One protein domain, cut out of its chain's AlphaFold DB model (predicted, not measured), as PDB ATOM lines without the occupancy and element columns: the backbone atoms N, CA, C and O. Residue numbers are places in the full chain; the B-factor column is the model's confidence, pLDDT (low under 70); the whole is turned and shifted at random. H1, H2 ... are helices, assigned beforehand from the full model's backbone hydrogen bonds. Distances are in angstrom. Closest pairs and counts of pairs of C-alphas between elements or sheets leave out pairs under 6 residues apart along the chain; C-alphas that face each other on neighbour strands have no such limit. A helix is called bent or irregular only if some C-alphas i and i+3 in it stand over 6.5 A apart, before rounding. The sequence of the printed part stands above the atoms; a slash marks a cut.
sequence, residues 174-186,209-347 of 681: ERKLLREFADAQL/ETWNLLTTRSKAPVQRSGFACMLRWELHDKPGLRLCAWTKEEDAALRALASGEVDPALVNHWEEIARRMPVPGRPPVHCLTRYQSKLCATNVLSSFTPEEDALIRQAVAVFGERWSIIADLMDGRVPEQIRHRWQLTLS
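This is residues 174 to 186 and 209 to 347 of the 681 residues of an uncharacterized protein of Pythium brassicum (UniProt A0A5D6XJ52). Three small clusters of three helices each, H1 to H3, H4 to H6 and H8 to H10, follow one another along the printed part in a wide V, with H4 to H6 at its bend. The short helix H7 leads from the second cluster to the third, and the two end clusters have no helix contact with each other. The printed part has 152 residues with ten named helices, H1 to H10 in chain order, and no named strand; its class is all helix, and the helices that touch are mostly crossed. The whole is loose, with a radius of gyration of the C-alphas of 19.6 A and spans of 56 by 40 by 26 A.

H1, residues 174 to 186, touches H3, residues 226 to 236, with residues 178 to 182 alone, about perpendicular at 90 degrees; the closest C-alphas, of Leu 178 and Cys 229, are 6.9 A apart. H2, residues 209 to 216, touches H3 at a steep tilt of 65 degrees, opposite ways, with C-alphas 212 and 226 closest at 4.4 A. H6, residues 284 to 295, is the hub and touches three helices. It is close to H3 but not clearly touching, with C-alphas 235 and 285 closest at 7.9 A. H4, residues 248 to 259, touches H6 about perpendicular at 83 degrees, with C-alphas 255 and 295 closest at 6.0 A. H5, residues 270 to 275, touches residues 284 to 288 of H6 alone, with C-alphas 270 and 284 closest at 5.0 A. H7, residues 297 to 301, touches H6 only at the corner, with C-alphas 294 and 300 closest at 6.2 A. H8, residues 306 to 319, touches H9, residues 323 to 328, at a steep tilt of 64 degrees, opposite ways, with C-alphas 315 and 326 closest at 6.2 A. H10, residues 335 to 346, touches H9 with residues 335 to 339 alone; C-alphas 323 and 335 are closest at 4.8 A. In H1, H3, H4, H5, H6, H7, H9 and H10 every O i to N i+4 pair is within hydrogen-bond range; in H2 it is 2 of 4 and in H8 9 of 10.

H1 begins at C-alpha 174 (-25.532, -35.456, 32.999) and is 18.2 A long. H3 is 15.1 A, H4 16.3 A and H6 14.8 A long. H8 is 19.5 A long from C-alpha 306 (-13.843, 8.348, 22.271). H10, 14.7 A long, ends at C-alpha 346 (-10.516, 2.093, 29.879) and is only just irregular, with C-alphas 343 and 346 6.7 A apart.

The C-alphas farthest apart, of Ser 218 and Pro 306, are 57.6 A apart. Residues 187 to 208 are not printed, and C-alphas 186 and 209 are 13.8 A apart across this cut. The link from H3 to H4, 11 residues, is long. Mean pLDDT of the printed part is 81.0; residues 216 to 222, residue 293 and residues 297 to 302 are under 70.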
ATOM      1  N   GLU A 174     -24.267 -36.073  33.432       84.38
ATOM      2  CA  GLU A 174     -25.532 -35.456  32.999       84.38
ATOM      3  C   GLU A 174     -25.690 -35.539  31.472       84.38
ATOM      4  O   GLU A 174     -26.740 -35.952  30.994       84.38
ATOM      5  N   ARG A 175     -24.628 -35.245  30.701       86.00
ATOM      6  CA  ARG A 175     -24.654 -35.355  29.228       86.00
ATOM      7  C   ARG A 175     -24.884 -36.782  28.730       86.00
ATOM      8  O   ARG A 175     -25.581 -36.959  27.739       86.00
ATOM      9  N   LYS A 176     -24.297 -37.795  29.381       86.25
ATOM     10  CA  LYS A 176     -24.511 -39.198  28.993       86.25
ATOM     11  C   LYS A 176     -25.986 -39.583  29.181       86.25
ATOM     12  O   LYS A 176     -26.608 -40.042  28.230       86.25
ATOM     13  N   LEU A 177     -26.531 -39.320  30.369       85.56
ATOM     14  CA  LEU A 177     -27.914 -39.649  30.727       85.56
ATOM     15  C   LEU A 177     -28.938 -38.900  29.864       85.56
ATOM     16  O   LEU A 177     -29.949 -39.475  29.477       85.56
ATOM     17  N   LEU A 178     -28.662 -37.636  29.533       86.25
ATOM     18  CA  LEU A 178     -29.503 -36.814  28.661       86.25
ATOM     19  C   LEU A 178     -29.632 -37.414  27.252       86.25
ATOM     20  O   LEU A 178     -30.730 -37.421  26.704       86.25
ATOM     21  N   ARG A 179     -28.542 -37.965  26.694       86.19
ATOM     22  CA  ARG A 179     -28.583 -38.675  25.405       86.19
ATOM     23  C   ARG A 179     -29.292 -40.022  25.510       86.19
ATOM     24  O   ARG A 179     -30.221 -40.256  24.755       86.19
ATOM     25  N   GLU A 180     -28.937 -40.852  26.494       87.25
ATOM     26  CA  GLU A 180     -29.599 -42.152  26.718       87.25
ATOM     27  C   GLU A 180     -31.119 -42.004  26.916       87.25
ATOM     28  O   GLU A 180     -31.893 -42.826  26.428       87.25
ATOM     29  N   PHE A 181     -31.559 -40.927  27.578       88.19
ATOM     30  CA  PHE A 181     -32.969 -40.562  27.688       88.19
ATOM     31  C   PHE A 181     -33.577 -40.171  26.334       88.19
ATOM     32  O   PHE A 181     -34.601 -40.728  25.945       88.19
ATOM     33  N   ALA A 182     -32.953 -39.241  25.608       85.88
ATOM     34  CA  ALA A 182     -33.453 -38.746  24.328       85.88
ATOM     35  C   ALA A 182     -33.542 -39.847  23.257       85.88
ATOM     36  O   ALA A 182     -34.569 -39.971  22.590       85.88
ATOM     37  N   ASP A 183     -32.516 -40.694  23.152       86.50
ATOM     38  CA  ASP A 183     -32.480 -41.841  22.243       86.50
ATOM     39  C   ASP A 183     -33.599 -42.848  22.570       86.50
ATOM     40  O   ASP A 183     -34.264 -43.361  21.667       86.50
ATOM     41  N   ALA A 184     -33.868 -43.092  23.860       86.31
ATOM     42  CA  ALA A 184     -34.965 -43.955  24.298       86.31
ATOM     43  C   ALA A 184     -36.349 -43.363  23.976       86.31
ATOM     44  O   ALA A 184     -37.223 -44.092  23.501       86.31
ATOM     45  N   GLN A 185     -36.552 -42.057  24.184       86.19
ATOM     46  CA  GLN A 185     -37.817 -41.383  23.859       86.19
ATOM     47  C   GLN A 185     -38.059 -41.318  22.345       86.19
ATOM     48  O   GLN A 185     -39.143 -41.673  21.891       86.19
ATOM     49  N   LEU A 186     -37.045 -40.973  21.542       83.56
ATOM     50  CA  LEU A 186     -37.145 -40.976  20.077       83.56
ATOM     51  C   LEU A 186     -37.393 -42.386  19.521       83.56
ATOM     52  O   LEU A 186     -38.143 -42.545  18.558       83.56
ATOM     53  N   GLU A 209     -42.658 -31.305  27.857       81.81
ATOM     54  CA  GLU A 209     -43.259 -32.212  28.839       81.81
ATOM     55  C   GLU A 209     -42.436 -33.494  29.014       81.81
ATOM     56  O   GLU A 209     -42.128 -33.886  30.140       81.81
ATOM     57  N   THR A 210     -41.980 -34.096  27.910       84.88
ATOM     58  CA  THR A 210     -41.089 -35.261  27.922       84.88
ATOM     59  C   THR A 210     -39.783 -34.941  28.651       84.88
ATOM     60  O   THR A 210     -39.328 -35.733  29.475       84.88
ATOM     61  N   TRP A 211     -39.201 -33.758  28.440       82.69
ATOM     62  CA  TRP A 211     -37.992 -33.332  29.158       82.69
ATOM     63  C   TRP A 211     -38.224 -33.053  30.648       82.69
ATOM     64  O   TRP A 211     -37.310 -33.242  31.450       82.69
ATOM     65  N   ASN A 212     -39.438 -32.673  31.050       83.06
ATOM     66  CA  ASN A 212     -39.811 -32.545  32.461       83.06
ATOM     67  C   ASN A 212     -39.971 -33.918  33.155       83.06
ATOM     68  O   ASN A 212     -39.806 -34.018  34.372       83.06
ATOM     69  N   LEU A 213     -40.191 -35.015  32.416       81.69
ATOM     70  CA  LEU A 213     -40.160 -36.371  32.992       81.69
ATOM     71  C   LEU A 213     -38.753 -36.785  33.460       81.69
ATOM     72  O   LEU A 213     -38.631 -37.555  34.414       81.69
ATOM     73  N   LEU A 214     -37.693 -36.254  32.837       75.94
ATOM     74  CA  LEU A 214     -36.296 -36.498  33.230       75.94
ATOM     75  C   LEU A 214     -35.935 -35.854  34.585       75.94
ATOM     76  O   LEU A 214     -35.009 -36.312  35.252       75.94
ATOM     77  N   THR A 215     -36.658 -34.810  35.002       70.94
ATOM     78  CA  THR A 215     -36.424 -34.105  36.276       70.94
ATOM     79  C   THR A 215     -37.319 -34.621  37.405       70.94
ATOM     80  O   THR A 215     -36.923 -34.588  38.568       70.94
ATOM     81  N   THR A 216     -38.510 -35.131  37.071       68.81
ATOM     82  CA  THR A 216     -39.535 -35.572  38.035       68.81
ATOM     83  C   THR A 216     -39.474 -37.063  38.381       68.81
ATOM     84  O   THR A 216     -39.859 -37.450  39.487       68.81
ATOM     85  N   ARG A 217     -38.964 -37.933  37.496       61.69
ATOM     86  CA  ARG A 217     -38.836 -39.371  37.793       61.69
ATOM     87  C   ARG A 217     -37.667 -39.668  38.745       61.69
ATOM     88  O   ARG A 217     -36.518 -39.694  38.329       61.69
ATOM     89  N   SER A 218     -38.016 -39.978  40.000       47.34
ATOM     90  CA  SER A 218     -37.289 -40.804  40.990       47.34
ATOM     91  C   SER A 218     -35.750 -40.698  41.036       47.34
ATOM     92  O   SER A 218     -35.040 -41.251  40.200       47.34
ATOM     93  N   LYS A 219     -35.222 -40.090  42.114       55.06
ATOM     94  CA  LYS A 219     -33.773 -39.976  42.409       55.06
ATOM     95  C   LYS A 219     -32.959 -39.314  41.279       55.06
ATOM     96  O   LYS A 219     -31.870 -39.777  40.940       55.06
ATOM     97  N   ALA A 220     -33.475 -38.214  40.727       56.69
ATOM     98  CA  ALA A 220     -32.880 -37.491  39.602       56.69
ATOM     99  C   ALA A 220     -31.389 -37.117  39.829       56.69
ATOM    100  O   ALA A 220     -31.073 -36.308  40.709       56.69
ATOM    101  N   PRO A 221     -30.450 -37.641  39.012       61.88
ATOM    102  CA  PRO A 221     -29.030 -37.281  39.066       61.88
ATOM    103  C   PRO A 221     -28.700 -36.000  38.274       61.88
ATOM    104  O   PRO A 221     -27.543 -35.581  38.243       61.88
ATOM    105  N   VAL A 222     -29.693 -35.398  37.610       66.56
ATOM    106  CA  VAL A 222     -29.570 -34.182  36.794       66.56
ATOM    107  C   VAL A 222     -30.306 -33.045  37.501       66.56
ATOM    108  O   VAL A 222     -31.531 -32.975  37.476       66.56
ATOM    109  N   GLN A 223     -29.558 -32.148  38.140       73.31
ATOM    110  CA  GLN A 223     -30.102 -31.008  38.889       73.31
ATOM    111  C   GLN A 223     -30.350 -29.820  37.940       73.31
ATOM    112  O   GLN A 223     -29.654 -28.812  38.012       73.31
ATOM    113  N   ARG A 224     -31.267 -29.973  36.973       76.44
ATOM    114  CA  ARG A 224     -31.576 -28.990  35.908       76.44
ATOM    115  C   ARG A 224     -33.081 -28.952  35.629       76.44
ATOM    116  O   ARG A 224     -33.780 -29.905  35.950       76.44
ATOM    117  N   SER A 225     -33.572 -27.893  34.983       83.06
ATOM    118  CA  SER A 225     -34.928 -27.867  34.415       83.06
ATOM    119  C   SER A 225     -35.013 -28.681  33.115       83.06
ATOM    120  O   SER A 225     -34.019 -28.804  32.394       83.06
ATOM    121  N   GLY A 226     -36.203 -29.193  32.773       79.50
ATOM    122  CA  GLY A 226     -36.421 -29.912  31.511       79.50
ATOM    123  C   GLY A 226     -36.092 -29.046  30.293       79.50
ATOM    124  O   GLY A 226     -35.407 -29.500  29.383       79.50
ATOM    125  N   PHE A 227     -36.439 -27.756  30.338       78.81
ATOM    126  CA  PHE A 227     -36.079 -26.768  29.313       78.81
ATOM    127  C   PHE A 227     -34.559 -26.644  29.088       78.81
ATOM    128  O   PHE A 227     -34.101 -26.584  27.949       78.81
ATOM    129  N   ALA A 228     -33.750 -26.680  30.154       78.88
ATOM    130  CA  ALA A 228     -32.294 -26.668  30.019       78.88
ATOM    131  C   ALA A 228     -31.761 -27.968  29.384       78.88
ATOM    132  O   ALA A 228     -30.787 -27.923  28.634       78.88
ATOM    133  N   CYS A 229     -32.392 -29.117  29.654       82.75
ATOM    134  CA  CYS A 229     -32.067 -30.389  29.003       82.75
ATOM    135  C   CYS A 229     -32.473 -30.403  27.516       82.75
ATOM    136  O   CYS A 229     -31.689 -30.858  26.685       82.75
ATOM    137  N   MET A 230     -33.636 -29.838  27.182       82.19
ATOM    138  CA  MET A 230     -34.134 -29.661  25.812       82.19
ATOM    139  C   MET A 230     -33.174 -28.802  24.976       82.19
ATOM    140  O   MET A 230     -32.606 -29.291  24.003       82.19
ATOM    141  N   LEU A 231     -32.872 -27.577  25.431       79.62
ATOM    142  CA  LEU A 231     -31.885 -26.694  24.792       79.62
ATOM    143  C   LEU A 231     -30.515 -27.368  24.637       79.62
ATOM    144  O   LEU A 231     -29.840 -27.212  23.619       79.62
ATOM    145  N   ARG A 232     -30.085 -28.134  25.649       83.44
ATOM    146  CA  ARG A 232     -28.812 -28.860  25.617       83.44
ATOM    147  C   ARG A 232     -28.794 -29.942  24.536       83.44
ATOM    148  O   ARG A 232     -27.770 -30.091  23.872       83.44
ATOM    149  N   TRP A 233     -29.894 -30.669  24.350       84.62
ATOM    150  CA  TRP A 233     -30.052 -31.620  23.252       84.62
ATOM    151  C   TRP A 233     -30.023 -30.900  21.903       84.62
ATOM    152  O   TRP A 233     -29.128 -31.147  21.095       84.62
ATOM    153  N   GLU A 234     -30.933 -29.951  21.695       81.69
ATOM    154  CA  GLU A 234     -31.173 -29.295  20.404       81.69
ATOM    155  C   GLU A 234     -29.992 -28.469  19.888       81.69
ATOM    156  O   GLU A 234     -29.820 -28.353  18.676       81.69
ATOM    157  N   LEU A 235     -29.149 -27.933  20.778       80.19
ATOM    158  CA  LEU A 235     -27.976 -27.143  20.395       80.19
ATOM    159  C   LEU A 235     -26.663 -27.938  20.381       80.19
ATOM    160  O   LEU A 235     -25.714 -27.505  19.723       80.19
ATOM    161  N   HIS A 236     -26.550 -29.069  21.095       79.25
ATOM    162  CA  HIS A 236     -25.243 -29.719  21.307       79.25
ATOM    163  C   HIS A 236     -25.188 -31.253  21.283       79.25
ATOM    164  O   HIS A 236     -24.078 -31.781  21.203       79.25
ATOM    165  N   ASP A 237     -26.302 -31.977  21.399       82.19
ATOM    166  CA  ASP A 237     -26.277 -33.445  21.525       82.19
ATOM    167  C   ASP A 237     -27.229 -34.180  20.549       82.19
ATOM    168  O   ASP A 237     -27.075 -35.388  20.375       82.19
ATOM    169  N   LYS A 238     -28.140 -33.476  19.851       82.88
ATOM    170  CA  LYS A 238     -29.016 -34.028  18.797       82.88
ATOM    171  C   LYS A 238     -28.196 -34.529  17.587       82.88
ATOM    172  O   LYS A 238     -27.317 -33.806  17.105       82.88
ATOM    173  N   PRO A 239     -28.478 -35.728  17.037       78.38
ATOM    174  CA  PRO A 239     -27.828 -36.209  15.818       78.38
ATOM    175  C   PRO A 239     -28.134 -35.296  14.618       78.38
ATOM    176  O   PRO A 239     -29.242 -34.782  14.484       78.38
ATOM    177  N   GLY A 240     -27.139 -35.091  13.749       77.56
ATOM    178  CA  GLY A 240     -27.214 -34.181  12.593       77.56
ATOM    179  C   GLY A 240     -26.678 -32.761  12.839       77.56
ATOM    180  O   GLY A 240     -26.477 -32.015  11.882       77.56
ATOM    181  N   LEU A 241     -26.379 -32.380  14.088       82.56
ATOM    182  CA  LEU A 241     -25.816 -31.061  14.400       82.56
ATOM    183  C   LEU A 241     -24.375 -30.880  13.892       82.56
ATOM    184  O   LEU A 241     -23.460 -31.627  14.248       82.56
ATOM    185  N   ARG A 242     -24.137 -29.794  13.149       80.12
ATOM    186  CA  ARG A 242     -22.800 -29.344  12.743       80.12
ATOM    187  C   ARG A 242     -22.188 -28.468  13.837       80.12
ATOM    188  O   ARG A 242     -22.423 -27.261  13.903       80.12
ATOM    189  N   LEU A 243     -21.366 -29.089  14.684       79.25
ATOM    190  CA  LEU A 243     -20.575 -28.433  15.743       79.25
ATOM    191  C   LEU A 243     -19.107 -28.175  15.351       79.25
ATOM    192  O   LEU A 243     -18.311 -27.717  16.168       79.25
ATOM    193  N   CYS A 244     -18.735 -28.475  14.106       78.88
ATOM    194  CA  CYS A 244     -17.423 -28.170  13.542       78.88
ATOM    195  C   CYS A 244     -17.200 -26.654  13.369       78.88
ATOM    196  O   CYS A 244     -18.132 -25.850  13.484       78.88
ATOM    197  N   ALA A 245     -15.960 -26.258  13.064       80.31
ATOM    198  CA  ALA A 245     -15.637 -24.882  12.687       80.31
ATOM    199  C   ALA A 245     -16.519 -24.395  11.520       80.31
ATOM    200  O   ALA A 245     -16.975 -25.197  10.706       80.31
ATOM    201  N   TRP A 246     -16.769 -23.089  11.466       85.38
ATOM    202  CA  TRP A 246     -17.474 -22.448  10.353       85.38
ATOM    203  C   TRP A 246     -16.558 -22.362   9.132       85.38
ATOM    204  O   TRP A 246     -15.390 -21.986   9.275       85.38
ATOM    205  N   THR A 247     -17.071 -22.717   7.955       88.81
ATOM    206  CA  THR A 247     -16.350 -22.550   6.686       88.81
ATOM    207  C   THR A 247     -16.542 -21.134   6.129       88.81
ATOM    208  O   THR A 247     -17.410 -20.387   6.588       88.81
ATOM    209  N   LYS A 248     -15.730 -20.728   5.143       86.12
ATOM    210  CA  LYS A 248     -15.842 -19.384   4.539       86.12
ATOM    211  C   LYS A 248     -17.137 -19.227   3.741       86.12
ATOM    212  O   LYS A 248     -17.659 -18.127   3.620       86.12
ATOM    213  N   GLU A 249     -17.631 -20.337   3.213       87.19
ATOM    214  CA  GLU A 249     -18.823 -20.469   2.386       87.19
ATOM    215  C   GLU A 249     -20.078 -20.397   3.271       87.19
ATOM    216  O   GLU A 249     -20.992 -19.630   2.971       87.19
ATOM    217  N   GLU A 250     -20.077 -21.084   4.425       89.44
ATOM    218  CA  GLU A 250     -21.092 -20.895   5.474       89.44
ATOM    219  C   GLU A 250     -21.106 -19.434   5.975       89.44
ATOM    220  O   GLU A 250     -22.171 -18.829   6.070       89.44
ATOM    221  N   ASP A 251     -19.938 -18.834   6.245       89.38
ATOM    222  CA  ASP A 251     -19.814 -17.426   6.666       89.38
ATOM    223  C   ASP A 251     -20.253 -16.414   5.591       89.38
ATOM    224  O   ASP A 251     -20.653 -15.295   5.922       89.38
ATOM    225  N   ALA A 252     -20.133 -16.756   4.305       87.12
ATOM    226  CA  ALA A 252     -20.559 -15.902   3.201       87.12
ATOM    227  C   ALA A 252     -22.082 -15.928   3.038       87.12
ATOM    228  O   ALA A 252     -22.710 -14.870   3.059       87.12
ATOM    229  N   ALA A 253     -22.673 -17.124   2.965       88.31
ATOM    230  CA  ALA A 253     -24.117 -17.287   2.837       88.31
ATOM    231  C   ALA A 253     -24.871 -16.749   4.064       88.31
ATOM    232  O   ALA A 253     -25.845 -16.015   3.912       88.31
ATOM    233  N   LEU A 254     -24.379 -17.024   5.280       88.38
ATOM    234  CA  LEU A 254     -24.971 -16.485   6.506       88.38
ATOM    235  C   LEU A 254     -24.932 -14.951   6.546       88.38
ATOM    236  O   LEU A 254     -25.838 -14.340   7.105       88.38
ATOM    237  N   ARG A 255     -23.907 -14.311   5.962       87.19
ATOM    238  CA  ARG A 255     -23.876 -12.847   5.870       87.19
ATOM    239  C   ARG A 255     -24.979 -12.344   4.946       87.19
ATOM    240  O   ARG A 255     -25.798 -11.573   5.423       87.19
ATOM    241  N   ALA A 256     -25.027 -12.825   3.703       85.62
ATOM    242  CA  ALA A 256     -25.963 -12.348   2.680       85.62
ATOM    243  C   ALA A 256     -27.444 -12.618   3.024       85.62
ATOM    244  O   ALA A 256     -28.317 -11.802   2.726       85.62
ATOM    245  N   LEU A 257     -27.737 -13.736   3.702       87.19
ATOM    246  CA  LEU A 257     -29.084 -14.043   4.200       87.19
ATOM    247  C   LEU A 257     -29.499 -13.147   5.380       87.19
ATOM    248  O   LEU A 257     -30.670 -12.805   5.498       87.19
ATOM    249  N   ALA A 258     -28.565 -12.769   6.259       84.06
ATOM    250  CA  ALA A 258     -28.866 -11.996   7.468       84.06
ATOM    251  C   ALA A 258     -28.732 -10.471   7.296       84.06
ATOM    252  O   ALA A 258     -29.292  -9.722   8.093       84.06
ATOM    253  N   SER A 259     -27.999  -9.998   6.283       81.12
ATOM    254  CA  SER A 259     -27.919  -8.582   5.891       81.12
ATOM    255  C   SER A 259     -29.102  -8.116   5.039       81.12
ATOM    256  O   SER A 259     -29.290  -6.912   4.885       81.12
ATOM    257  N   GLY A 260     -29.887  -9.047   4.484       77.38
ATOM    258  CA  GLY A 260     -30.963  -8.746   3.540       77.38
ATOM    259  C   GLY A 260     -30.499  -8.561   2.089       77.38
ATOM    260  O   GLY A 260     -31.302  -8.137   1.267       77.38
ATOM    261  N   GLU A 261     -29.241  -8.898   1.758       77.31
ATOM    262  CA  GLU A 261     -28.711  -8.869   0.378       77.31
ATOM    263  C   GLU A 261     -29.485  -9.799  -0.577       77.31
ATOM    264  O   GLU A 261     -29.566  -9.518  -1.769       77.31
ATOM    265  N   VAL A 262     -30.038 -10.904  -0.058       79.06
ATOM    266  CA  VAL A 262     -30.851 -11.864  -0.832       79.06
ATOM    267  C   VAL A 262     -32.348 -11.556  -0.737       79.06
ATOM    268  O   VAL A 262     -33.035 -11.542  -1.749       79.06
ATOM    269  N   ASP A 263     -32.847 -11.326   0.479       80.25
ATOM    270  CA  ASP A 263     -34.267 -11.136   0.794       80.25
ATOM    271  C   ASP A 263     -34.395 -10.170   1.992       80.25
ATOM    272  O   ASP A 263     -34.036 -10.545   3.114       80.25
ATOM    273  N   PRO A 264     -34.951  -8.954   1.832       79.81
ATOM    274  CA  PRO A 264     -35.138  -8.022   2.951       79.81
ATOM    275  C   PRO A 264     -36.057  -8.558   4.061       79.81
ATOM    276  O   PRO A 264     -35.868  -8.240   5.233       79.81
ATOM    277  N   ALA A 265     -37.024  -9.416   3.715       80.69
ATOM    278  CA  ALA A 265     -37.938 -10.044   4.675       80.69
ATOM    279  C   ALA A 265     -37.253 -11.069   5.602       80.69
ATOM    280  O   ALA A 265     -37.796 -11.415   6.647       80.69
ATOM    281  N   LEU A 266     -36.062 -11.554   5.239       80.19
ATOM    282  CA  LEU A 266     -35.318 -12.579   5.979       80.19
ATOM    283  C   LEU A 266     -34.497 -12.015   7.149       80.19
ATOM    284  O   LEU A 266     -34.066 -12.768   8.025       80.19
ATOM    285  N   VAL A 267     -34.312 -10.693   7.199       79.44
ATOM    286  CA  VAL A 267     -33.582 -10.006   8.272       79.44
ATOM    287  C   VAL A 267     -34.206 -10.350   9.629       79.44
ATOM    288  O   VAL A 267     -35.421 -10.293   9.807       79.44
ATOM    289  N   ASN A 268     -33.362 -10.749  10.585       77.50
ATOM    290  CA  ASN A 268     -33.719 -11.262  11.919       77.50
ATOM    291  C   ASN A 268     -34.568 -12.557  11.978       77.50
ATOM    292  O   ASN A 268     -34.813 -13.054  13.077       77.50
ATOM    293  N   HIS A 269     -34.951 -13.171  10.853       84.38
ATOM    294  CA  HIS A 269     -35.736 -14.413  10.826       84.38
ATOM    295  C   HIS A 269     -34.830 -15.655  10.855       84.38
ATOM    296  O   HIS A 269     -34.730 -16.423   9.898       84.38
ATOM    297  N   TRP A 270     -34.138 -15.860  11.982       83.19
ATOM    298  CA  TRP A 270     -33.063 -16.857  12.141       83.19
ATOM    299  C   TRP A 270     -33.459 -18.311  11.851       83.19
ATOM    300  O   TRP A 270     -32.599 -19.114  11.491       83.19
ATOM    301  N   GLU A 271     -34.738 -18.650  11.986       84.19
ATOM    302  CA  GLU A 271     -35.302 -19.965  11.653       84.19
ATOM    303  C   GLU A 271     -35.338 -20.210  10.140       84.19
ATOM    304  O   GLU A 271     -34.961 -21.285   9.671       84.19
ATOM    305  N   GLU A 272     -35.713 -19.188   9.372       83.94
ATOM    306  CA  GLU A 272     -35.699 -19.207   7.910       83.94
ATOM    307  C   GLU A 272     -34.257 -19.128   7.386       83.94
ATOM    308  O   GLU A 272     -33.876 -19.929   6.531       83.94
ATOM    309  N   ILE A 273     -33.415 -18.257   7.970       85.31
ATOM    310  CA  ILE A 273     -31.973 -18.175   7.665       85.31
ATOM    311  C   ILE A 273     -31.326 -19.557   7.827       85.31
ATOM    312  O   ILE A 273     -30.634 -20.021   6.925       85.31
ATOM    313  N   ALA A 274     -31.568 -20.243   8.951       87.25
ATOM    314  CA  ALA A 274     -31.003 -21.565   9.218       87.25
ATOM    315  C   ALA A 274     -31.490 -22.645   8.236       87.25
ATOM    316  O   ALA A 274     -30.710 -23.533   7.893       87.25
ATOM    317  N   ARG A 275     -32.741 -22.564   7.757       86.50
ATOM    318  CA  ARG A 275     -33.280 -23.496   6.751       86.50
ATOM    319  C   ARG A 275     -32.697 -23.254   5.356       86.50
ATOM    320  O   ARG A 275     -32.528 -24.209   4.608       86.50
ATOM    321  N   ARG A 276     -32.363 -22.002   5.020       85.88
ATOM    322  CA  ARG A 276     -31.765 -21.607   3.728       85.88
ATOM    323  C   ARG A 276     -30.230 -21.612   3.706       85.88
ATOM    324  O   ARG A 276     -29.636 -21.278   2.682       85.88
ATOM    325  N   MET A 277     -29.569 -22.006   4.796       86.19
ATOM    326  CA  MET A 277     -28.117 -22.218   4.805       86.19
ATOM    327  C   MET A 277     -27.716 -23.290   3.770       86.19
ATOM    328  O   MET A 277     -28.323 -24.360   3.766       86.19
ATOM    329  N   PRO A 278     -26.640 -23.098   2.975       82.81
ATOM    330  CA  PRO A 278     -26.201 -24.078   1.968       82.81
ATOM    331  C   PRO A 278     -25.818 -25.459   2.517       82.81
ATOM    332  O   PRO A 278     -25.656 -26.405   1.749       82.81
ATOM    333  N   VAL A 279     -25.625 -25.579   3.834       79.88
ATOM    334  CA  VAL A 279     -25.352 -26.847   4.512       79.88
ATOM    335  C   VAL A 279     -26.247 -26.952   5.756       79.88
ATOM    336  O   VAL A 279     -26.082 -26.149   6.681       79.88
ATOM    337  N   PRO A 280     -27.171 -27.930   5.825       78.62
ATOM    338  CA  PRO A 280     -28.073 -28.087   6.964       78.62
ATOM    339  C   PRO A 280     -27.341 -28.559   8.232       78.62
ATOM    340  O   PRO A 280     -26.205 -29.036   8.194       78.62
ATOM    341  N   GLY A 281     -28.006 -28.429   9.384       80.19
ATOM    342  CA  GLY A 281     -27.478 -28.846  10.692       80.19
ATOM    343  C   GLY A 281     -26.824 -27.731  11.521       80.19
ATOM    344  O   GLY A 281     -26.288 -28.010  12.596       80.19
ATOM    345  N   ARG A 282     -26.872 -26.469  11.072       84.25
ATOM    346  CA  ARG A 282     -26.589 -25.285  11.904       84.25
ATOM    347  C   ARG A 282     -27.921 -24.759  12.486       84.25
ATOM    348  O   ARG A 282     -28.726 -24.252  11.714       84.25
ATOM    349  N   PRO A 283     -28.202 -24.881  13.800       84.00
ATOM    350  CA  PRO A 283     -29.450 -24.379  14.380       84.00
ATOM    351  C   PRO A 283     -29.490 -22.834  14.415       84.00
ATOM    352  O   PRO A 283     -28.426 -22.208  14.485       84.00
ATOM    353  N   PRO A 284     -30.685 -22.205  14.458       84.19
ATOM    354  CA  PRO A 284     -30.865 -20.745  14.388       84.19
ATOM    355  C   PRO A 284     -29.990 -19.948  15.361       84.19
ATOM    356  O   PRO A 284     -29.352 -18.969  14.979       84.19
ATOM    357  N   VAL A 285     -29.871 -20.421  16.606       78.06
ATOM    358  CA  VAL A 285     -29.050 -19.799  17.659       78.06
ATOM    359  C   VAL A 285     -27.563 -19.761  17.285       78.06
ATOM    360  O   VAL A 285     -26.869 -18.798  17.616       78.06
ATOM    361  N   HIS A 286     -27.049 -20.766  16.567       82.75
ATOM    362  CA  HIS A 286     -25.663 -20.762  16.089       82.75
ATOM    363  C   HIS A 286     -25.468 -19.764  14.942       82.75
ATOM    364  O   HIS A 286     -24.444 -19.081  14.924       82.75
ATOM    365  N   CYS A 287     -26.444 -19.633  14.037       85.44
ATOM    366  CA  CYS A 287     -26.440 -18.630  12.968       85.44
ATOM    367  C   CYS A 287     -26.451 -17.202  13.543       85.44
ATOM    368  O   CYS A 287     -25.551 -16.418  13.244       85.44
ATOM    369  N   LEU A 288     -27.378 -16.906  14.461       81.62
ATOM    370  CA  LEU A 288     -27.451 -15.644  15.210       81.62
ATOM    371  C   LEU A 288     -26.124 -15.321  15.916       81.62
ATOM    372  O   LEU A 288     -25.522 -14.270  15.688       81.62
ATOM    373  N   THR A 289     -25.621 -16.263  16.724       78.06
ATOM    374  CA  THR A 289     -24.374 -16.092  17.489       78.06
ATOM    375  C   THR A 289     -23.181 -15.849  16.564       78.06
ATOM    376  O   THR A 289     -22.321 -15.013  16.856       78.06
ATOM    377  N   ARG A 290     -23.099 -16.560  15.431       83.25
ATOM    378  CA  ARG A 290     -22.025 -16.378  14.449       83.25
ATOM    379  C   ARG A 290     -22.118 -15.016  13.768       83.25
ATOM    380  O   ARG A 290     -21.098 -14.332  13.677       83.25
ATOM    381  N   TYR A 291     -23.315 -14.605  13.354       81.69
ATOM    382  CA  TYR A 291     -23.523 -13.322  12.694       81.69
ATOM    383  C   TYR A 291     -23.143 -12.152  13.610       81.69
ATOM    384  O   TYR A 291     -22.237 -11.386  13.276       81.69
ATOM    385  N   GLN A 292     -23.727 -12.086  14.813       75.06
ATOM    386  CA  GLN A 292     -23.440 -11.038  15.801       75.06
ATOM    387  C   GLN A 292     -21.959 -10.985  16.214       75.06
ATOM    388  O   GLN A 292     -21.411  -9.902  16.413       75.06
ATOM    389  N   SER A 293     -21.281 -12.132  16.353       69.69
ATOM    390  CA  SER A 293     -19.898 -12.167  16.863       69.69
ATOM    391  C   SER A 293     -18.798 -12.030  15.801       69.69
ATOM    392  O   SER A 293     -17.641 -11.759  16.168       69.69
ATOM    393  N   LYS A 294     -19.109 -12.276  14.514       71.50
ATOM    394  CA  LYS A 294     -18.103 -12.393  13.437       71.50
ATOM    395  C   LYS A 294     -18.493 -11.904  12.038       71.50
ATOM    396  O   LYS A 294     -17.572 -11.795  11.232       71.50
ATOM    397  N   LEU A 295     -19.762 -11.626  11.719       74.81
ATOM    398  CA  LEU A 295     -20.170 -11.302  10.334       74.81
ATOM    399  C   LEU A 295     -20.897  -9.961  10.176       74.81
ATOM    400  O   LEU A 295     -20.809  -9.380   9.097       74.81
ATOM    401  N   CYS A 296     -21.565  -9.457  11.217       72.69
ATOM    402  CA  CYS A 296     -22.165  -8.126  11.202       72.69
ATOM    403  C   CYS A 296     -21.071  -7.052  11.044       72.69
ATOM    404  O   CYS A 296     -20.156  -6.962  11.867       72.69
ATOM    405  N   ALA A 297     -21.148  -6.251   9.977       61.91
ATOM    406  CA  ALA A 297     -20.091  -5.312   9.596       61.91
ATOM    407  C   ALA A 297     -19.803  -4.267  10.691       61.91
ATOM    408  O   ALA A 297     -18.638  -4.035  11.026       61.91
ATOM    409  N   THR A 298     -20.862  -3.726  11.305       61.66
ATOM    410  CA  THR A 298     -20.821  -2.779  12.433       61.66
ATOM    411  C   THR A 298     -19.945  -3.296  13.576       61.66
ATOM    412  O   THR A 298     -19.108  -2.562  14.107       61.66
ATOM    413  N   ASN A 299     -20.067  -4.591  13.882       60.22
ATOM    414  CA  ASN A 299     -19.425  -5.244  15.020       60.22
ATOM    415  C   ASN A 299     -17.956  -5.584  14.765       60.22
ATOM    416  O   ASN A 299     -17.153  -5.617  15.698       60.22
ATOM    417  N   VAL A 300     -17.591  -5.891  13.519       58.22
ATOM    418  CA  VAL A 300     -16.283  -6.479  13.187       58.22
ATOM    419  C   VAL A 300     -15.223  -5.423  12.857       58.22
ATOM    420  O   VAL A 300     -14.040  -5.673  13.086       58.22
ATOM    421  N   LEU A 301     -15.628  -4.266  12.323       56.62
ATOM    422  CA  LEU A 301     -14.722  -3.343  11.622       56.62
ATOM    423  C   LEU A 301     -14.444  -2.015  12.336       56.62
ATOM    424  O   LEU A 301     -13.397  -1.410  12.116       56.62
ATOM    425  N   SER A 302     -15.358  -1.540  13.179       64.50
ATOM    426  CA  SER A 302     -15.263  -0.209  13.782       64.50
ATOM    427  C   SER A 302     -14.249  -0.167  14.936       64.50
ATOM    428  O   SER A 302     -14.335  -0.925  15.907       64.50
ATOM    429  N   SER A 303     -13.296   0.766  14.883       74.44
ATOM    430  CA  SER A 303     -12.472   1.118  16.045       74.44
ATOM    431  C   SER A 303     -13.332   1.754  17.135       74.44
ATOM    432  O   SER A 303     -14.151   2.603  16.803       74.44
ATOM    433  N   PHE A 304     -13.104   1.419  18.408       82.12
ATOM    434  CA  PHE A 304     -13.764   2.107  19.526       82.12
ATOM    435  C   PHE A 304     -13.471   3.615  19.509       82.12
ATOM    436  O   PHE A 304     -12.301   4.007  19.634       82.12
ATOM    437  N   THR A 305     -14.520   4.425  19.358       85.25
ATOM    438  CA  THR A 305     -14.462   5.894  19.345       85.25
ATOM    439  C   THR A 305     -14.314   6.463  20.769       85.25
ATOM    440  O   THR A 305     -14.558   5.751  21.751       85.25
ATOM    441  N   PRO A 306     -13.885   7.730  20.945       85.19
ATOM    442  CA  PRO A 306     -13.843   8.348  22.271       85.19
ATOM    443  C   PRO A 306     -15.234   8.529  22.910       85.19
ATOM    444  O   PRO A 306     -15.327   8.547  24.136       85.19
ATOM    445  N   GLU A 307     -16.297   8.611  22.109       83.88
ATOM    446  CA  GLU A 307     -17.699   8.666  22.542       83.88
ATOM    447  C   GLU A 307     -18.140   7.310  23.110       83.88
ATOM    448  O   GLU A 307     -18.619   7.236  24.241       83.88
ATOM    449  N   GLU A 308     -17.866   6.214  22.395       87.50
ATOM    450  CA  GLU A 308     -18.071   4.850  22.897       87.50
ATOM    451  C   GLU A 308     -17.264   4.592  24.177       87.50
ATOM    452  O   GLU A 308     -17.772   4.038  25.150       87.50
ATOM    453  N   ASP A 309     -16.010   5.045  24.226       90.69
ATOM    454  CA  ASP A 309     -15.171   4.964  25.422       90.69
ATOM    455  C   ASP A 309     -15.709   5.789  26.609       90.69
ATOM    456  O   ASP A 309     -15.335   5.523  27.759       90.69
ATOM    457  N   ALA A 310     -16.516   6.822  26.363       88.50
ATOM    458  CA  ALA A 310     -17.191   7.599  27.400       88.50
ATOM    459  C   ALA A 310     -18.465   6.883  27.872       88.50
ATOM    460  O   ALA A 310     -18.646   6.707  29.079       88.50
ATOM    461  N   LEU A 311     -19.272   6.376  26.935       89.25
ATOM    462  CA  LEU A 311     -20.469   5.583  27.210       89.25
ATOM    463  C   LEU A 311     -20.137   4.321  28.019       89.25
ATOM    464  O   LEU A 311     -20.757   4.084  29.051       89.25
ATOM    465  N   ILE A 312     -19.085   3.572  27.658       91.06
ATOM    466  CA  ILE A 312     -18.624   2.404  28.435       91.06
ATOM    467  C   ILE A 312     -18.233   2.809  29.865       91.06
ATOM    468  O   ILE A 312     -18.520   2.081  30.812       91.06
ATOM    469  N   ARG A 313     -17.595   3.972  30.058       91.44
ATOM    470  CA  ARG A 313     -17.228   4.460  31.400       91.44
ATOM    471  C   ARG A 313     -18.451   4.804  32.248       91.44
ATOM    472  O   ARG A 313     -18.481   4.432  33.418       91.44
ATOM    473  N   GLN A 314     -19.449   5.467  31.668       90.62
ATOM    474  CA  GLN A 314     -20.711   5.780  32.344       90.62
ATOM    475  C   GLN A 314     -21.507   4.501  32.647       90.62
ATOM    476  O   GLN A 314     -21.920   4.278  33.784       90.62
ATOM    477  N   ALA A 315     -21.637   3.605  31.668       89.12
ATOM    478  CA  ALA A 315     -22.367   2.353  31.809       89.12
ATOM    479  C   ALA A 315     -21.713   1.397  32.825       89.12
ATOM    480  O   ALA A 315     -22.426   0.779  33.609       89.12
ATOM    481  N   VAL A 316     -20.378   1.314  32.909       91.69
ATOM    482  CA  VAL A 316     -19.712   0.545  33.982       91.69
ATOM    483  C   VAL A 316     -19.849   1.230  35.350       91.69
ATOM    484  O   VAL A 316     -19.921   0.534  36.361       91.69
ATOM    485  N   ALA A 317     -19.944   2.563  35.420       88.62
ATOM    486  CA  ALA A 317     -20.203   3.262  36.684       88.62
ATOM    487  C   ALA A 317     -21.629   3.014  37.223       88.62
ATOM    488  O   ALA A 317     -21.795   2.851  38.429       88.62
ATOM    489  N   VAL A 318     -22.636   2.937  36.343       89.75
ATOM    490  CA  VAL A 318     -24.046   2.693  36.712       89.75
ATOM    491  C   VAL A 318     -24.358   1.198  36.869       89.75
ATOM    492  O   VAL A 318     -24.981   0.781  37.845       89.75
ATOM    493  N   PHE A 319     -23.922   0.360  35.924       86.12
ATOM    494  CA  PHE A 319     -24.295  -1.056  35.849       86.12
ATOM    495  C   PHE A 319     -23.193  -2.030  36.303       86.12
ATOM    496  O   PHE A 319     -23.447  -3.234  36.389       86.12
ATOM    497  N   GLY A 320     -21.985  -1.557  36.621       87.69
ATOM    498  CA  GLY A 320     -20.837  -2.417  36.927       87.69
ATOM    499  C   GLY A 320     -20.358  -3.216  35.708       87.69
ATOM    500  O   GLY A 320     -20.674  -2.896  34.569       87.69
ATOM    501  N   GLU A 321     -19.615  -4.305  35.923       88.25
ATOM    502  CA  GLU A 321     -19.084  -5.162  34.842       88.25
ATOM    503  C   GLU A 321     -20.151  -6.109  34.224       88.25
ATOM    504  O   GLU A 321     -19.896  -7.288  33.968       88.25
ATOM    505  N   ARG A 322     -21.378  -5.611  33.992       85.88
ATOM    506  CA  ARG A 322     -22.506  -6.351  33.388       85.88
ATOM    507  C   ARG A 322     -22.515  -6.214  31.861       85.88
ATOM    508  O   ARG A 322     -23.379  -5.565  31.284       85.88
ATOM    509  N   TRP A 323     -21.541  -6.854  31.212       86.88
ATOM    510  CA  TRP A 323     -21.222  -6.679  29.785       86.88
ATOM    511  C   TRP A 323     -22.373  -6.873  28.791       86.88
ATOM    512  O   TRP A 323     -22.337  -6.234  27.747       86.88
ATOM    513  N   SER A 324     -23.371  -7.713  29.091       84.31
ATOM    514  CA  SER A 324     -24.568  -7.848  28.244       84.31
ATOM    515  C   SER A 324     -25.367  -6.549  28.207       84.31
ATOM    516  O   SER A 324     -25.496  -5.963  27.146       84.31
ATOM    517  N   ILE A 325     -25.744  -6.016  29.374       84.00
ATOM    518  CA  ILE A 325     -26.514  -4.765  29.498       84.00
ATOM    519  C   ILE A 325     -25.772  -3.590  28.842       84.00
ATOM    520  O   ILE A 325     -26.388  -2.708  28.261       84.00
ATOM    521  N   ILE A 326     -24.436  -3.576  28.905       85.69
ATOM    522  CA  ILE A 326     -23.631  -2.526  28.262       85.69
ATOM    523  C   ILE A 326     -23.589  -2.703  26.731       85.69
ATOM    524  O   ILE A 326     -23.508  -1.712  26.019       85.69
ATOM    525  N   ALA A 327     -23.677  -3.932  26.212       85.19
ATOM    526  CA  ALA A 327     -23.839  -4.184  24.778       85.19
ATOM    527  C   ALA A 327     -25.243  -3.826  24.278       85.19
ATOM    528  O   ALA A 327     -25.371  -3.253  23.204       85.19
ATOM    529  N   ASP A 328     -26.276  -4.079  25.084       79.62
ATOM    530  CA  ASP A 328     -27.662  -3.699  24.781       79.62
ATOM    531  C   ASP A 328     -27.845  -2.159  24.719       79.62
ATOM    532  O   ASP A 328     -28.819  -1.666  24.159       79.62
ATOM    533  N   LEU A 329     -26.882  -1.397  25.260       80.94
ATOM    534  CA  LEU A 329     -26.767   0.067  25.176       80.94
ATOM    535  C   LEU A 329     -25.826   0.558  24.056       80.94
ATOM    536  O   LEU A 329     -25.581   1.759  23.956       80.94
ATOM    537  N   MET A 330     -25.238  -0.337  23.257       78.31
ATOM    538  CA  MET A 330     -24.212  -0.007  22.263       78.31
ATOM    539  C   MET A 330     -24.460  -0.727  20.936       78.31
ATOM    540  O   MET A 330     -24.006  -1.858  20.733       78.31
ATOM    541  N   ASP A 331     -25.124  -0.036  20.008       71.69
ATOM    542  CA  ASP A 331     -25.459  -0.565  18.686       71.69
ATOM    543  C   ASP A 331     -24.245  -1.189  17.983       71.69
ATOM    544  O   ASP A 331     -23.231  -0.550  17.694       71.69
ATOM    545  N   GLY A 332     -24.349  -2.491  17.718       71.69
ATOM    546  CA  GLY A 332     -23.306  -3.259  17.050       71.69
ATOM    547  C   GLY A 332     -22.054  -3.556  17.885       71.69
ATOM    548  O   GLY A 332     -21.018  -3.876  17.308       71.69
ATOM    549  N   ARG A 333     -22.084  -3.507  19.224       77.88
ATOM    550  CA  ARG A 333     -20.959  -3.978  20.059       77.88
ATOM    551  C   ARG A 333     -21.267  -5.279  20.785       77.88
ATOM    552  O   ARG A 333     -22.293  -5.442  21.422       77.88
ATOM    553  N   VAL A 334     -20.330  -6.225  20.727       80.50
ATOM    554  CA  VAL A 334     -20.454  -7.527  21.399       80.50
ATOM    555  C   VAL A 334     -19.937  -7.413  22.845       80.50
ATOM    556  O   VAL A 334     -18.860  -6.839  23.040       80.50
ATOM    557  N   PRO A 335     -20.595  -8.022  23.857       84.12
ATOM    558  CA  PRO A 335     -20.190  -7.937  25.270       84.12
ATOM    559  C   PRO A 335     -18.696  -8.191  25.534       84.12
ATOM    560  O   PRO A 335     -18.050  -7.466  26.288       84.12
ATOM    561  N   GLU A 336     -18.110  -9.190  24.866       81.12
ATOM    562  CA  GLU A 336     -16.694  -9.544  25.032       81.12
ATOM    563  C   GLU A 336     -15.739  -8.491  24.429       81.12
ATOM    564  O   GLU A 336     -14.632  -8.310  24.932       81.12
ATOM    565  N   GLN A 337     -16.157  -7.737  23.401       83.25
ATOM    566  CA  GLN A 337     -15.371  -6.612  22.870       83.25
ATOM    567  C   GLN A 337     -15.329  -5.452  23.867       83.25
ATOM    568  O   GLN A 337     -14.256  -4.904  24.118       83.25
ATOM    569  N   ILE A 338     -16.480  -5.115  24.457       87.44
ATOM    570  CA  ILE A 338     -16.622  -4.058  25.467       87.44
ATOM    571  C   ILE A 338     -15.789  -4.407  26.705       87.44
ATOM    572  O   ILE A 338     -14.961  -3.613  27.151       87.44
ATOM    573  N   ARG A 339     -15.920  -5.644  27.197       87.06
ATOM    574  CA  ARG A 339     -15.106  -6.201  28.284       87.06
ATOM    575  C   ARG A 339     -13.608  -6.103  27.997       87.06
ATOM    576  O   ARG A 339     -12.845  -5.644  28.843       87.06
ATOM    577  N   HIS A 340     -13.175  -6.506  26.804       84.38
ATOM    578  CA  HIS A 340     -11.772  -6.448  26.392       84.38
ATOM    579  C   HIS A 340     -11.259  -4.997  26.301       84.38
ATOM    580  O   HIS A 340     -10.155  -4.701  26.765       84.38
ATOM    581  N   ARG A 341     -12.074  -4.064  25.786       87.38
ATOM    582  CA  ARG A 341     -11.778  -2.620  25.753       87.38
ATOM    583  C   ARG A 341     -11.659  -2.032  27.162       87.38
ATOM    584  O   ARG A 341     -10.706  -1.301  27.441       87.38
ATOM    585  N   TRP A 342     -12.552  -2.405  28.077       88.69
ATOM    586  CA  TRP A 342     -12.465  -2.026  29.486       88.69
ATOM    587  C   TRP A 342     -11.181  -2.549  30.138       88.69
ATOM    588  O   TRP A 342     -10.365  -1.760  30.618       88.69
ATOM    589  N   GLN A 343     -10.961  -3.865  30.097       84.06
ATOM    590  CA  GLN A 343      -9.867  -4.533  30.806       84.06
ATOM    591  C   GLN A 343      -8.470  -4.168  30.275       84.06
ATOM    592  O   GLN A 343      -7.513  -4.165  31.052       84.06
ATOM    593  N   LEU A 344      -8.323  -3.848  28.983       80.06
ATOM    594  CA  LEU A 344      -7.030  -3.466  28.400       80.06
ATOM    595  C   LEU A 344      -6.808  -1.955  28.255       80.06
ATOM    596  O   LEU A 344      -5.668  -1.545  28.034       80.06
ATOM    597  N   THR A 345      -7.850  -1.117  28.303       81.31
ATOM    598  CA  THR A 345      -7.722   0.307  27.933       81.31
ATOM    599  C   THR A 345      -8.411   1.266  28.896       81.31
ATOM    600  O   THR A 345      -7.750   2.206  29.339       81.31
ATOM    601  N   LEU A 346      -9.696   1.064  29.215       84.50
ATOM    602  CA  LEU A 346     -10.516   2.093  29.879       84.50
ATOM    603  C   LEU A 346     -10.578   2.004  31.402       84.50
ATOM    604  O   LEU A 346     -10.788   3.030  32.048       84.50
ATOM    605  N   SER A 347     -10.415   0.806  31.971       82.50
ATOM    606  CA  SER A 347     -10.502   0.603  33.416       82.50
ATOM    607  C   SER A 347      -9.452   1.458  34.142       82.50
ATOM    608  O   SER A 347      -8.272   1.392  33.784       82.50
TER     609      SER A 347